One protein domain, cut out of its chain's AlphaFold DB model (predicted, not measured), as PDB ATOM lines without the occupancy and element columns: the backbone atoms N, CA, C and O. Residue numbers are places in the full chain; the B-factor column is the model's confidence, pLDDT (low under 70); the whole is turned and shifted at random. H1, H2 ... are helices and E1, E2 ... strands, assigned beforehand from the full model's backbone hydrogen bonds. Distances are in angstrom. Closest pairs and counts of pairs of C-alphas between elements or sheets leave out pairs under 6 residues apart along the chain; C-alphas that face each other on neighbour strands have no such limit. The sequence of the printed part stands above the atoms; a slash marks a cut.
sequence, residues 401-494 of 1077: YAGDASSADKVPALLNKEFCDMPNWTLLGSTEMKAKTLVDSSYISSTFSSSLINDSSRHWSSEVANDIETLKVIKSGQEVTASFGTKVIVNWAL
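This is residues 401 to 494 of the 1077 residues of an uncharacterized protein of Moritella sp. PE36 (UniProt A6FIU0). The model is a small, strongly twisted sheet of four strands made of two pairs, the long hairpin E2 and E3 and the pair E1 and E4, set so that the sheet turns by 81 degrees from edge to edge. The short helix H2 packs on the hairpin on one face, the shorter helix H1 is by E1 and E4 on the opposite face, and two long loops, residues 416 to 429 and 437 to 457, reach outward. The printed part has 94 residues with two named helices and four named strands, in the order E1 H1 H2 E2 E3 E4; the sheet's order is E1 E4 E2 E3, mixed. The class is mixed, helices and strands, with 38 of the 94 residues in named elements. The whole is compact, with a radius of gyration of the C-alphas of 12.6 A and spans of 34 by 31 by 27 A.

Start with the hairpin E2, residues 458 to 465, and E3, residues 468 to 475, antiparallel at 151 degrees; look for N 461 and O 472, 2.8 A apart and within hydrogen-bond range. E4, residues 486 to 492, is parallel to E2 at 58 degrees, with N 460 and O 487 within range at 3.0 A. The pairing is staggered: E4 pairs with E2 over residues 486 to 487 and with E1, residues 401 to 404, over 487 to 489. E1 and E4 are antiparallel at 159 degrees, with N 488 and O 403 within range at 2.8 A. H2, residues 430 to 436, is on the sheet at a height of 6.0 A, only just over none of the strands, with 2 of its C-alphas falling on E3; its closest C-alphas to E2 are those of Ser 430 and Ser 461, 5.3 A apart. H1, residues 412 to 415, is on the opposite face, its C-alpha of Leu 414 5.5 A from that of Ala 402, the closest to E1. Every O i to N i+4 pair of H2 is within hydrogen-bond range, and H1 is too short for such a pair. E1 is apart from E2 and E3.

Find C-alpha 458 at (31.671, 3.880, -33.271), where E2 begins, and follow it 21.8 A to C-alpha 465; E3 returns over 22.6 A. E4 runs 19.7 A to C-alpha 492 at (43.058, -11.376, -27.828). E1 begins at C-alpha 401, (36.132, -3.275, -23.412), and spans 8.6 A; H1 spans 5.1 A and H2 9.8 A.

The C-alphas of Ser 446 and Asn 466 are the two farthest apart, 38.7 A. The printed part has no cut. The links H1 to H2 and H2 to E2 are long, and that from E2 to E3 is tight. Mean pLDDT of the printed part is 87.0; residues 442 to 447 are under 70.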
ATOM      1  N   TYR A 401      36.443  -4.694 -23.279       89.00
ATOM      2  CA  TYR A 401      36.132  -3.275 -23.412       89.00
ATOM      3  C   TYR A 401      37.149  -2.456 -22.621       89.00
ATOM      4  O   TYR A 401      37.129  -2.452 -21.388       89.00
ATOM      5  N   ALA A 402      38.034  -1.752 -23.323       89.50
ATOM      6  CA  ALA A 402      39.122  -1.021 -22.684       89.50
ATOM      7  C   ALA A 402      38.727   0.399 -22.234       89.50
ATOM      8  O   ALA A 402      39.345   0.955 -21.314       89.50
ATOM      9  N   GLY A 403      37.688   0.968 -22.859       90.19
ATOM     10  CA  GLY A 403      37.114   2.281 -22.562       90.19
ATOM     11  C   GLY A 403      36.616   3.013 -23.813       90.19
ATOM     12  O   GLY A 403      36.566   2.450 -24.904       90.19
ATOM     13  N   ASP A 404      36.294   4.298 -23.656       91.50
ATOM     14  CA  ASP A 404      36.039   5.222 -24.767       91.50
ATOM     15  C   ASP A 404      37.270   6.107 -25.018       91.50
ATOM     16  O   ASP A 404      37.836   6.677 -24.083       91.50
ATOM     17  N   ALA A 405      37.640   6.305 -26.285       92.81
ATOM     18  CA  ALA A 405      38.703   7.224 -26.690       92.81
ATOM     19  C   ALA A 405      38.175   8.242 -27.711       92.81
ATOM     20  O   ALA A 405      37.741   7.889 -28.804       92.81
ATOM     21  N   SER A 406      38.236   9.533 -27.367       91.81
ATOM     22  CA  SER A 406      37.779  10.632 -28.237       91.81
ATOM     23  C   SER A 406      38.640  10.845 -29.488       91.81
ATOM     24  O   SER A 406      38.225  11.556 -30.399       91.81
ATOM     25  N   SER A 407      39.865  10.325 -29.474       92.25
ATOM     26  CA  SER A 407      40.951  10.655 -30.397       92.25
ATOM     27  C   SER A 407      42.042   9.573 -30.331       92.25
ATOM     28  O   SER A 407      42.148   8.866 -29.327       92.25
ATOM     29  N   ALA A 408      42.814   9.420 -31.411       90.62
ATOM     30  CA  ALA A 408      43.736   8.294 -31.612       90.62
ATOM     31  C   ALA A 408      44.886   8.240 -30.584       90.62
ATOM     32  O   ALA A 408      45.278   7.164 -30.149       90.62
ATOM     33  N   ASP A 409      45.365   9.403 -30.139       91.50
ATOM     34  CA  ASP A 409      46.414   9.588 -29.124       91.50
ATOM     35  C   ASP A 409      46.092   8.938 -27.767       91.50
ATOM     36  O   ASP A 409      46.996   8.598 -27.010       91.50
ATOM     37  N   LYS A 410      44.804   8.735 -27.462       91.25
ATOM     38  CA  LYS A 410      44.347   8.153 -26.189       91.25
ATOM     39  C   LYS A 410      44.204   6.635 -26.223       91.25
ATOM     40  O   LYS A 410      44.015   6.030 -25.172       91.25
ATOM     41  N   VAL A 411      44.264   6.023 -27.405       91.25
ATOM     42  CA  VAL A 411      44.047   4.580 -27.576       91.25
ATOM     43  C   VAL A 411      45.189   3.736 -26.981       91.25
ATOM     44  O   VAL A 411      44.863   2.804 -26.250       91.25
ATOM     45  N   PRO A 412      46.494   4.055 -27.158       90.06
ATOM     46  CA  PRO A 412      47.586   3.230 -26.620       90.06
ATOM     47  C   PRO A 412      47.524   3.016 -25.098       90.06
ATOM     48  O   PRO A 412      47.720   1.907 -24.614       90.06
ATOM     49  N   ALA A 413      47.139   4.045 -24.334       87.81
ATOM     50  CA  ALA A 413      46.979   3.951 -22.878       87.81
ATOM     51  C   ALA A 413      45.847   2.999 -22.429       87.81
ATOM     52  O   ALA A 413      45.760   2.650 -21.252       87.81
ATOM     53  N   LEU A 414      44.965   2.594 -23.348       88.25
ATOM     54  CA  LEU A 414      43.905   1.616 -23.111       88.25
ATOM     55  C   LEU A 414      44.304   0.198 -23.558       88.25
ATOM     56  O   LEU A 414      43.737  -0.755 -23.033       88.25
ATOM     57  N   LEU A 415      45.283   0.061 -24.463       86.75
ATOM     58  CA  LEU A 415      45.849  -1.231 -24.888       86.75
ATOM     59  C   LEU A 415      46.803  -1.816 -23.836       86.75
ATOM     60  O   LEU A 415      46.831  -3.025 -23.638       86.75
ATOM     61  N   ASN A 416      47.512  -0.961 -23.090       79.31
ATOM     62  CA  ASN A 416      48.440  -1.348 -22.014       79.31
ATOM     63  C   ASN A 416      47.743  -1.878 -20.736       79.31
ATOM     64  O   ASN A 416      48.307  -1.806 -19.645       79.31
ATOM     65  N   LYS A 417      46.496  -2.345 -20.836       81.88
ATOM     66  CA  LYS A 417      45.732  -2.915 -19.722       81.88
ATOM     67  C   LYS A 417      45.682  -4.430 -19.853       81.88
ATOM     68  O   LYS A 417      45.344  -4.961 -20.907       81.88
ATOM     69  N   GLU A 418      45.949  -5.108 -18.748       85.69
ATOM     70  CA  GLU A 418      45.670  -6.531 -18.611       85.69
ATOM     71  C   GLU A 418      44.164  -6.748 -18.397       85.69
ATOM     72  O   GLU A 418      43.521  -6.023 -17.631       85.69
ATOM     73  N   PHE A 419      43.593  -7.753 -19.063       86.62
ATOM     74  CA  PHE A 419      42.203  -8.157 -18.863       86.62
ATOM     75  C   PHE A 419      42.122  -9.676 -18.738       86.62
ATOM     76  O   PHE A 419      42.661 -10.390 -19.579       86.62
ATOM     77  N   CYS A 420      41.392 -10.168 -17.731       85.44
ATOM     78  CA  CYS A 420      41.189 -11.603 -17.490       85.44
ATOM     79  C   CYS A 420      42.494 -12.417 -17.401       85.44
ATOM     80  O   CYS A 420      42.562 -13.528 -17.929       85.44
ATOM     81  N   ASP A 421      43.509 -11.864 -16.738       87.56
ATOM     82  CA  ASP A 421      44.827 -12.486 -16.549       87.56
ATOM     83  C   ASP A 421      45.533 -12.801 -17.889       87.56
ATOM     84  O   ASP A 421      46.199 -13.824 -18.058       87.56
ATOM     85  N   MET A 422      45.305 -11.937 -18.891       86.00
ATOM     86  CA  MET A 422      45.933 -11.973 -20.212       86.00
ATOM     87  C   MET A 422      46.470 -10.580 -20.581       86.00
ATOM     88  O   MET A 422      45.700  -9.612 -20.557       86.00
ATOM     89  N   PRO A 423      47.751 -10.455 -20.970       86.62
ATOM     90  CA  PRO A 423      48.330  -9.238 -21.543       86.62
ATOM     91  C   PRO A 423      48.278  -9.261 -23.088       86.62
ATOM     92  O   PRO A 423      47.800 -10.220 -23.693       86.62
ATOM     93  N   ASN A 424      48.837  -8.230 -23.733       84.50
ATOM     94  CA  ASN A 424      49.028  -8.136 -25.195       84.50
ATOM     95  C   ASN A 424      47.726  -8.156 -26.019       84.50
ATOM     96  O   ASN A 424      47.619  -8.832 -27.042       84.50
ATOM     97  N   TRP A 425      46.732  -7.389 -25.571       88.56
ATOM     98  CA  TRP A 425      45.476  -7.162 -26.287       88.56
ATOM     99  C   TRP A 425      45.663  -6.224 -27.488       88.56
ATOM    100  O   TRP A 425      46.326  -5.193 -27.382       88.56
ATOM    101  N   THR A 426      45.041  -6.549 -28.623       90.69
ATOM    102  CA  THR A 426      45.186  -5.811 -29.888       90.69
ATOM    103  C   THR A 426      43.851  -5.263 -30.398       90.69
ATOM    104  O   THR A 426      42.781  -5.551 -29.864       90.69
ATOM    105  N   LEU A 427      43.904  -4.406 -31.423       92.25
ATOM    106  CA  LEU A 427      42.719  -3.986 -32.173       92.25
ATOM    107  C   LEU A 427      42.521  -4.882 -33.398       92.25
ATOM    108  O   LEU A 427      43.486  -5.268 -34.054       92.25
ATOM    109  N   LEU A 428      41.260  -5.099 -33.779       91.75
ATOM    110  CA  LEU A 428      40.926  -5.673 -35.084       91.75
ATOM    111  C   LEU A 428      41.448  -4.819 -36.239       91.75
ATOM    112  O   LEU A 428      41.418  -3.582 -36.180       91.75
ATOM    113  N   GLY A 429      41.763  -5.487 -37.351       91.88
ATOM    114  CA  GLY A 429      41.990  -4.819 -38.624       91.88
ATOM    115  C   GLY A 429      40.724  -4.123 -39.139       91.88
ATOM    116  O   GLY A 429      39.601  -4.603 -38.964       91.88
ATOM    117  N   SER A 430      40.883  -3.000 -39.839       90.94
ATOM    118  CA  SER A 430      39.766  -2.186 -40.347       90.94
ATOM    119  C   SER A 430      38.795  -2.963 -41.246       90.94
ATOM    120  O   SER A 430      37.597  -2.686 -41.239       90.94
ATOM    121  N   THR A 431      39.270  -3.965 -41.993       91.19
ATOM    122  CA  THR A 431      38.420  -4.866 -42.795       91.19
ATOM    123  C   THR A 431      37.519  -5.741 -41.919       91.19
ATOM    124  O   THR A 431      36.321  -5.860 -42.178       91.19
ATOM    125  N   GLU A 432      38.067  -6.312 -40.849       90.62
ATOM    126  CA  GLU A 432      37.340  -7.172 -39.909       90.62
ATOM    127  C   GLU A 432      36.363  -6.348 -39.066       90.62
ATOM    128  O   GLU A 432      35.215  -6.748 -38.872       90.62
ATOM    129  N   MET A 433      36.772  -5.145 -38.649       92.50
ATOM    130  CA  MET A 433      35.901  -4.196 -37.958       92.50
ATOM    131  C   MET A 433      34.740  -3.730 -38.854       92.50
ATOM    132  O   MET A 433      33.600  -3.637 -38.391       92.50
ATOM    133  N   LYS A 434      34.971  -3.500 -40.155       93.31
ATOM    134  CA  LYS A 434      33.889  -3.227 -41.124       93.31
ATOM    135  C   LYS A 434      32.901  -4.395 -41.197       93.31
ATOM    136  O   LYS A 434      31.702  -4.153 -41.149       93.31
ATOM    137  N   ALA A 435      33.372  -5.644 -41.218       91.06
ATOM    138  CA  ALA A 435      32.491  -6.815 -41.193       91.06
ATOM    139  C   ALA A 435      31.708  -6.948 -39.869       91.06
ATOM    140  O   ALA A 435      30.489  -7.112 -39.889       91.06
ATOM    141  N   LYS A 436      32.372  -6.821 -38.711       88.31
ATOM    142  CA  LYS A 436      31.734  -6.921 -37.382       88.31
ATOM    143  C   LYS A 436      30.735  -5.786 -37.110       88.31
ATOM    144  O   LYS A 436      29.705  -6.021 -36.490       88.31
ATOM    145  N   THR A 437      30.974  -4.571 -37.608       91.75
ATOM    146  CA  THR A 437      30.032  -3.439 -37.461       91.75
ATOM    147  C   THR A 437      28.825  -3.486 -38.403       91.75
ATOM    148  O   THR A 437      27.962  -2.620 -38.299       91.75
ATOM    149  N   LEU A 438      28.724  -4.480 -39.293       88.88
ATOM    150  CA  LEU A 438      27.493  -4.774 -40.043       88.88
ATOM    151  C   LEU A 438      26.534  -5.701 -39.272       88.88
ATOM    152  O   LEU A 438      25.431  -5.963 -39.747       88.88
ATOM    153  N   VAL A 439      26.928  -6.190 -38.090       80.69
ATOM    154  CA  VAL A 439      26.037  -6.940 -37.198       80.69
ATOM    155  C   VAL A 439      25.062  -5.969 -36.526       80.69
ATOM    156  O   VAL A 439      25.466  -5.088 -35.762       80.69
ATOM    157  N   ASP A 440      23.778  -6.161 -36.820       77.25
ATOM    158  CA  ASP A 440      22.648  -5.439 -36.232       77.25
ATOM    159  C   ASP A 440      22.659  -5.589 -34.696       77.25
ATOM    160  O   ASP A 440      22.674  -6.692 -34.139       77.25
ATOM    161  N   SER A 441      22.676  -4.455 -33.997       74.31
ATOM    162  CA  SER A 441      22.742  -4.383 -32.535       74.31
ATOM    163  C   SER A 441      21.548  -5.014 -31.813       74.31
ATOM    164  O   SER A 441      21.680  -5.338 -30.635       74.31
ATOM    165  N   SER A 442      20.419  -5.273 -32.482       68.12
ATOM    166  CA  SER A 442      19.277  -5.994 -31.899       68.12
ATOM    167  C   SER A 442      19.562  -7.470 -31.587       68.12
ATOM    168  O   SER A 442      18.883  -8.050 -30.736       68.12
ATOM    169  N   TYR A 443      20.603  -8.060 -32.192       63.31
ATOM    170  CA  TYR A 443      21.107  -9.397 -31.847       63.31
ATOM    171  C   TYR A 443      21.974  -9.409 -30.579       63.31
ATOM    172  O   TYR A 443      22.299 -10.481 -30.065       63.31
ATOM    173  N   ILE A 444      22.365  -8.239 -30.063       68.81
ATOM    174  CA  ILE A 444      23.248  -8.099 -28.908       68.81
ATOM    175  C   ILE A 444      22.452  -7.593 -27.707       68.81
ATOM    176  O   ILE A 444      21.744  -6.591 -27.758       68.81
ATOM    177  N   SER A 445      22.596  -8.293 -26.582       67.88
ATOM    178  CA  SER A 445      22.005  -7.868 -25.316       67.88
ATOM    179  C   SER A 445      22.466  -6.469 -24.916       67.88
ATOM    180  O   SER A 445      23.652  -6.148 -25.022       67.88
ATOM    181  N   SER A 446      21.570  -5.685 -24.312       65.81
ATOM    182  CA  SER A 446      21.938  -4.436 -23.641       65.81
ATOM    183  C   SER A 446      23.078  -4.634 -22.629       65.81
ATOM    184  O   SER A 446      23.948  -3.769 -22.545       65.81
ATOM    185  N   THR A 447      23.149  -5.797 -21.963       69.25
ATOM    186  CA  THR A 447      24.212  -6.186 -21.013       69.25
ATOM    187  C   THR A 447      25.603  -6.275 -21.647       69.25
ATOM    188  O   THR A 447      26.588  -6.032 -20.959       69.25
ATOM    189  N   PHE A 448      25.698  -6.584 -22.943       75.12
ATOM    190  CA  PHE A 448      26.971  -6.711 -23.666       75.12
ATOM    191  C   PHE A 448      27.164  -5.640 -24.754       75.12
ATOM    192  O   PHE A 448      28.194  -5.618 -25.422       75.12
ATOM    193  N   SER A 449      26.208  -4.722 -24.932       73.19
ATOM    194  CA  SER A 449      26.216  -3.713 -26.006       73.19
ATOM    195  C   SER A 449      27.342  -2.670 -25.900       73.19
ATOM    196  O   SER A 449      27.719  -2.048 -26.899       73.19
ATOM    197  N   SER A 450      27.902  -2.475 -24.702       76.81
ATOM    198  CA  SER A 450      29.140  -1.722 -24.464       76.81
ATOM    199  C   SER A 450      30.375  -2.452 -24.980       76.81
ATOM    200  O   SER A 450      31.289  -1.801 -25.470       76.81
ATOM    201  N   SER A 451      30.382  -3.779 -24.874       78.56
ATOM    202  CA  SER A 451      31.591  -4.592 -24.962       78.56
ATOM    203  C   SER A 451      31.743  -5.303 -26.305       78.56
ATOM    204  O   SER A 451      32.868  -5.489 -26.738       78.56
ATOM    205  N   LEU A 452      30.633  -5.639 -26.976       81.12
ATOM    206  CA  LEU A 452      30.597  -6.242 -28.313       81.12
ATOM    207  C   LEU A 452      30.563  -5.201 -29.437       81.12
ATOM    208  O   LEU A 452      29.890  -4.170 -29.347       81.12
ATOM    209  N   ILE A 453      31.207  -5.539 -30.554       87.94
ATOM    210  CA  ILE A 453      31.157  -4.759 -31.794       87.94
ATOM    211  C   ILE A 453      29.781  -4.925 -32.449       87.94
ATOM    212  O   ILE A 453      29.252  -6.031 -32.538       87.94
ATOM    213  N   ASN A 454      29.195  -3.811 -32.887       85.62
ATOM    214  CA  ASN A 454      27.870  -3.745 -33.508       85.62
ATOM    215  C   ASN A 454      27.676  -2.439 -34.293       85.62
ATOM    216  O   ASN A 454      28.461  -1.497 -34.146       85.62
ATOM    217  N   ASP A 455      26.604  -2.376 -35.079       86.00
ATOM    218  CA  ASP A 455      26.243  -1.247 -35.944       86.00
ATOM    219  C   ASP A 455      25.896   0.073 -35.221       86.00
ATOM    220  O   ASP A 455      26.040   1.147 -35.808       86.00
ATOM    221  N   SER A 456      25.460   0.031 -33.958       85.06
ATOM    222  CA  SER A 456      24.966   1.220 -33.241       85.06
ATOM    223  C   SER A 456      26.073   2.211 -32.867       85.06
ATOM    224  O   SER A 456      25.853   3.427 -32.831       85.06
ATOM    225  N   SER A 457      27.271   1.698 -32.588       89.25
ATOM    226  CA  SER A 457      28.372   2.421 -31.943       89.25
ATOM    227  C   SER A 457      29.523   2.705 -32.918       89.25
ATOM    228  O   SER A 457      29.607   2.103 -33.984       89.25
ATOM    229  N   ARG A 458      30.399   3.654 -32.565       94.06
ATOM    230  CA  ARG A 458      31.671   3.880 -33.271       94.06
ATOM    231  C   ARG A 458      32.762   3.069 -32.581       94.06
ATOM    232  O   ARG A 458      32.824   3.119 -31.354       94.06
ATOM    233  N   HIS A 459      33.620   2.394 -33.340       94.69
ATOM    234  CA  HIS A 459      34.678   1.535 -32.796       94.69
ATOM    235  C   HIS A 459      36.033   1.861 -33.422       94.69
ATOM    236  O   HIS A 459      36.109   2.095 -34.630       94.69
ATOM    237  N   TRP A 460      37.090   1.872 -32.610       96.06
ATOM    238  CA  TRP A 460      38.474   1.991 -33.075       96.06
ATOM    239  C   TRP A 460      38.983   0.678 -33.679       96.06
ATOM    240  O   TRP A 460      38.701  -0.398 -33.167       96.06
ATOM    241  N   SER A 461      39.762   0.780 -34.751       94.81
ATOM    242  CA  SER A 461      40.400  -0.338 -35.454       94.81
ATOM    243  C   SER A 461      41.789   0.050 -35.943       94.81
ATOM    244  O   SER A 461      42.079   1.236 -36.117       94.81
ATOM    245  N   SER A 462      42.623  -0.958 -36.175       93.50
ATOM    246  CA  SER A 462      43.954  -0.818 -36.756       93.50
ATOM    247  C   SER A 462      43.894  -0.902 -38.288       93.50
ATOM    248  O   SER A 462      43.111  -1.660 -38.867       93.50
ATOM    249  N   GLU A 463      44.704  -0.111 -38.979       90.56
ATOM    250  CA  GLU A 463      45.006  -0.247 -40.401       90.56
ATOM    251  C   GLU A 463      46.521  -0.140 -40.583       90.56
ATOM    252  O   GLU A 463      47.094   0.948 -40.491       90.56
ATOM    253  N   VAL A 464      47.164  -1.286 -40.818       83.44
ATOM    254  CA  VAL A 464      48.603  -1.378 -41.082       83.44
ATOM    255  C   VAL A 464      48.844  -1.295 -42.586       83.44
ATOM    256  O   VAL A 464      48.360  -2.136 -43.345       83.44
ATOM    257  N   ALA A 465      49.612  -0.297 -43.016       80.25
ATOM    258  CA  ALA A 465      50.026  -0.125 -44.404       80.25
ATOM    259  C   ALA A 465      51.504   0.284 -44.464       80.25
ATOM    260  O   ALA A 465      51.899   1.271 -43.849       80.25
ATOM    261  N   ASN A 466      52.318  -0.459 -45.224       78.06
ATOM    262  CA  ASN A 466      53.778  -0.271 -45.311       78.06
ATOM    263  C   ASN A 466      54.461  -0.235 -43.926       78.06
ATOM    264  O   ASN A 466      55.229   0.680 -43.641       78.06
ATOM    265  N   ASP A 467      54.114  -1.189 -43.058       75.44
ATOM    266  CA  ASP A 467      54.600  -1.321 -41.671       75.44
ATOM    267  C   ASP A 467      54.315  -0.117 -40.746       75.44
ATOM    268  O   ASP A 467      54.804  -0.057 -39.619       75.44
ATOM    269  N   ILE A 468      53.466   0.822 -41.181       76.38
ATOM    270  CA  ILE A 468      52.940   1.914 -40.359       76.38
ATOM    271  C   ILE A 468      51.518   1.551 -39.933       76.38
ATOM    272  O   ILE A 468      50.620   1.414 -40.766       76.38
ATOM    273  N   GLU A 469      51.309   1.419 -38.625       83.31
ATOM    274  CA  GLU A 469      49.978   1.285 -38.039       83.31
ATOM    275  C   GLU A 469      49.282   2.651 -37.958       83.31
ATOM    276  O   GLU A 469      49.823   3.628 -37.435       83.31
ATOM    277  N   THR A 470      48.054   2.720 -38.467       89.62
ATOM    278  CA  THR A 470      47.185   3.895 -38.370       89.62
ATOM    279  C   THR A 470      45.843   3.510 -37.759       89.62
ATOM    280  O   THR A 470      45.346   2.407 -37.973       89.62
ATOM    281  N   LEU A 471      45.241   4.406 -36.974       94.06
ATOM    282  CA  LEU A 471      43.984   4.123 -36.279       94.06
ATOM    283  C   LEU A 471      42.782   4.698 -37.032       94.06
ATOM    284  O   LEU A 471      42.719   5.897 -37.317       94.06
ATOM    285  N   LYS A 472      41.801   3.838 -37.310       94.69
ATOM    286  CA  LYS A 472      40.573   4.143 -38.056       94.69
ATOM    287  C   LYS A 472      39.340   3.928 -37.193       94.69
ATOM    288  O   LYS A 472      39.284   2.968 -36.426       94.69
ATOM    289  N   VAL A 473      38.326   4.778 -37.352       96.31
ATOM    290  CA  VAL A 473      37.038   4.619 -36.660       96.31
ATOM    291  C   VAL A 473      35.978   4.130 -37.634       96.31
ATOM    292  O   VAL A 473      35.732   4.751 -38.668       96.31
ATOM    293  N   ILE A 474      35.330   3.023 -37.282       96.12
ATOM    294  CA  ILE A 474      34.341   2.348 -38.118       96.12
ATOM    295  C   ILE A 474      32.970   2.360 -37.431       96.12
ATOM    296  O   ILE A 474      32.860   2.167 -36.216       96.12
ATOM    297  N   LYS A 475      31.911   2.567 -38.219       94.88
ATOM    298  CA  LYS A 475      30.513   2.375 -37.818       94.88
ATOM    299  C   LYS A 475      29.687   1.885 -39.010       94.88
ATOM    300  O   LYS A 475      29.819   2.423 -40.106       94.88
ATOM    301  N   SER A 476      28.816   0.896 -38.793       92.62
ATOM    302  CA  SER A 476      27.893   0.365 -39.816       92.62
ATOM    303  C   SER A 476      28.595  -0.017 -41.138       92.62
ATOM    304  O   SER A 476      28.101   0.283 -42.224       92.62
ATOM    305  N   GLY A 477      29.791  -0.616 -41.058       92.19
ATOM    306  CA  GLY A 477      30.611  -0.988 -42.218       92.19
ATOM    307  C   GLY A 477      31.326   0.163 -42.945       92.19
ATOM    308  O   GLY A 477      31.982  -0.089 -43.955       92.19
ATOM    309  N   GLN A 478      31.231   1.405 -42.463       93.56
ATOM    310  CA  GLN A 478      31.834   2.598 -43.074       93.56
ATOM    311  C   GLN A 478      32.864   3.261 -42.152       93.56
ATOM    312  O   GLN A 478      32.751   3.195 -40.928       93.56
ATOM    313  N   GLU A 479      33.863   3.923 -42.739       94.06
ATOM    314  CA  GLU A 479      34.792   4.784 -41.997       94.06
ATOM    315  C   GLU A 479      34.103   6.109 -41.638       94.06
ATOM    316  O   GLU A 479      33.422   6.716 -42.466       94.06
ATOM    317  N   VAL A 480      34.253   6.547 -40.388       94.69
ATOM    318  CA  VAL A 480      33.623   7.757 -39.842       94.69
ATOM    319  C   VAL A 480      34.603   8.520 -38.952       94.69
ATOM    320  O   VAL A 480      35.604   7.977 -38.495       94.69
ATOM    321  N   THR A 481      34.313   9.783 -38.644       93.56
ATOM    322  CA  THR A 481      35.116  10.556 -37.686       93.56
ATOM    323  C   THR A 481      34.896  10.071 -36.248       93.56
ATOM    324  O   THR A 481      33.763   9.777 -35.844       93.56
ATOM    325  N   ALA A 482      35.973  10.053 -35.456       91.19
ATOM    326  CA  ALA A 482      35.926   9.845 -34.011       91.19
ATOM    327  C   ALA A 482      35.044  10.891 -33.301       91.19
ATOM    328  O   ALA A 482      34.939  12.045 -33.721       91.19
ATOM    329  N   SER A 483      34.430  10.490 -32.190       91.69
ATOM    330  CA  SER A 483      33.698  11.373 -31.275       91.69
ATOM    331  C   SER A 483      33.859  10.924 -29.823       91.69
ATOM    332  O   SER A 483      34.332   9.821 -29.549       91.69
ATOM    333  N   PHE A 484      33.369  11.726 -28.874       84.50
ATOM    334  CA  PHE A 484      33.051  11.218 -27.536       84.50
ATOM    335  C   PHE A 484      32.129   9.982 -27.652       84.50
ATOM    336  O   PHE A 484      31.247   9.968 -28.518       84.50
ATOM    337  N   GLY A 485      32.373   8.939 -26.851       85.75
ATOM    338  CA  GLY A 485      31.693   7.639 -26.977       85.75
ATOM    339  C   GLY A 485      32.148   6.768 -28.162       85.75
ATOM    340  O   GLY A 485      31.342   6.010 -28.705       85.75
ATOM    341  N   THR A 486      33.390   6.932 -28.642       94.38
ATOM    342  CA  THR A 486      34.006   5.986 -29.594       94.38
ATOM    343  C   THR A 486      34.730   4.902 -28.812       94.38
ATOM    344  O   THR A 486      35.719   5.180 -28.130       94.38
ATOM    345  N   LYS A 487      34.236   3.674 -28.935       92.19
ATOM    346  CA  LYS A 487      34.633   2.531 -28.120       92.19
ATOM    347  C   LYS A 487      35.978   1.968 -28.563       92.19
ATOM    348  O   LYS A 487      36.240   1.821 -29.758       92.19
ATOM    349  N   VAL A 488      36.802   1.608 -27.588       92.69
ATOM    350  CA  VAL A 488      37.996   0.779 -27.762       92.69
ATOM    351  C   VAL A 488      37.634  -0.624 -27.288       92.69
ATOM    352  O   VAL A 488      37.600  -0.902 -26.088       92.69
ATOM    353  N   ILE A 489      37.309  -1.487 -28.250       91.00
ATOM    354  CA  ILE A 489      37.122  -2.922 -28.035       91.00
ATOM    355  C   ILE A 489      38.365  -3.604 -28.585       91.00
ATOM    356  O   ILE A 489      38.702  -3.427 -29.757       91.00
ATOM    357  N   VAL A 490      39.034  -4.360 -27.726       91.06
ATOM    358  CA  VAL A 490      40.241  -5.111 -28.060       91.06
ATOM    359  C   VAL A 490      39.919  -6.593 -28.186       91.06
ATOM    360  O   VAL A 490      39.027  -7.092 -27.494       91.06
ATOM    361  N   ASN A 491      40.643  -7.297 -29.052       90.56
ATOM    362  CA  ASN A 491      40.643  -8.751 -29.113       90.56
ATOM    363  C   ASN A 491      41.952  -9.323 -28.567       90.56
ATOM    364  O   ASN A 491      42.979  -8.651 -28.497       90.56
ATOM    365  N   TRP A 492      41.889 -10.588 -28.175       89.19
ATOM    366  CA  TRP A 492      43.058 -11.376 -27.828       89.19
ATOM    367  C   TRP A 492      42.974 -12.719 -28.542       89.19
ATOM    368  O   TRP A 492      41.911 -13.346 -28.610       89.19
ATOM    369  N   ALA A 493      44.103 -13.148 -29.087       83.81
ATOM    370  CA  ALA A 493      44.255 -14.434 -29.739       83.81
ATOM    371  C   ALA A 493      45.587 -15.046 -29.309       83.81
ATOM    372  O   ALA A 493      46.613 -14.364 -29.289       83.81
ATOM    373  N   LEU A 494      45.567 -16.344 -29.007       84.19
ATOM    374  CA  LEU A 494      46.787 -17.101 -28.768       84.19
ATOM    375  C   LEU A 494      47.626 -17.074 -30.061       84.19
ATOM    376  O   LEU A 494      47.075 -17.357 -31.131       84.19
TER     377      LEU A 494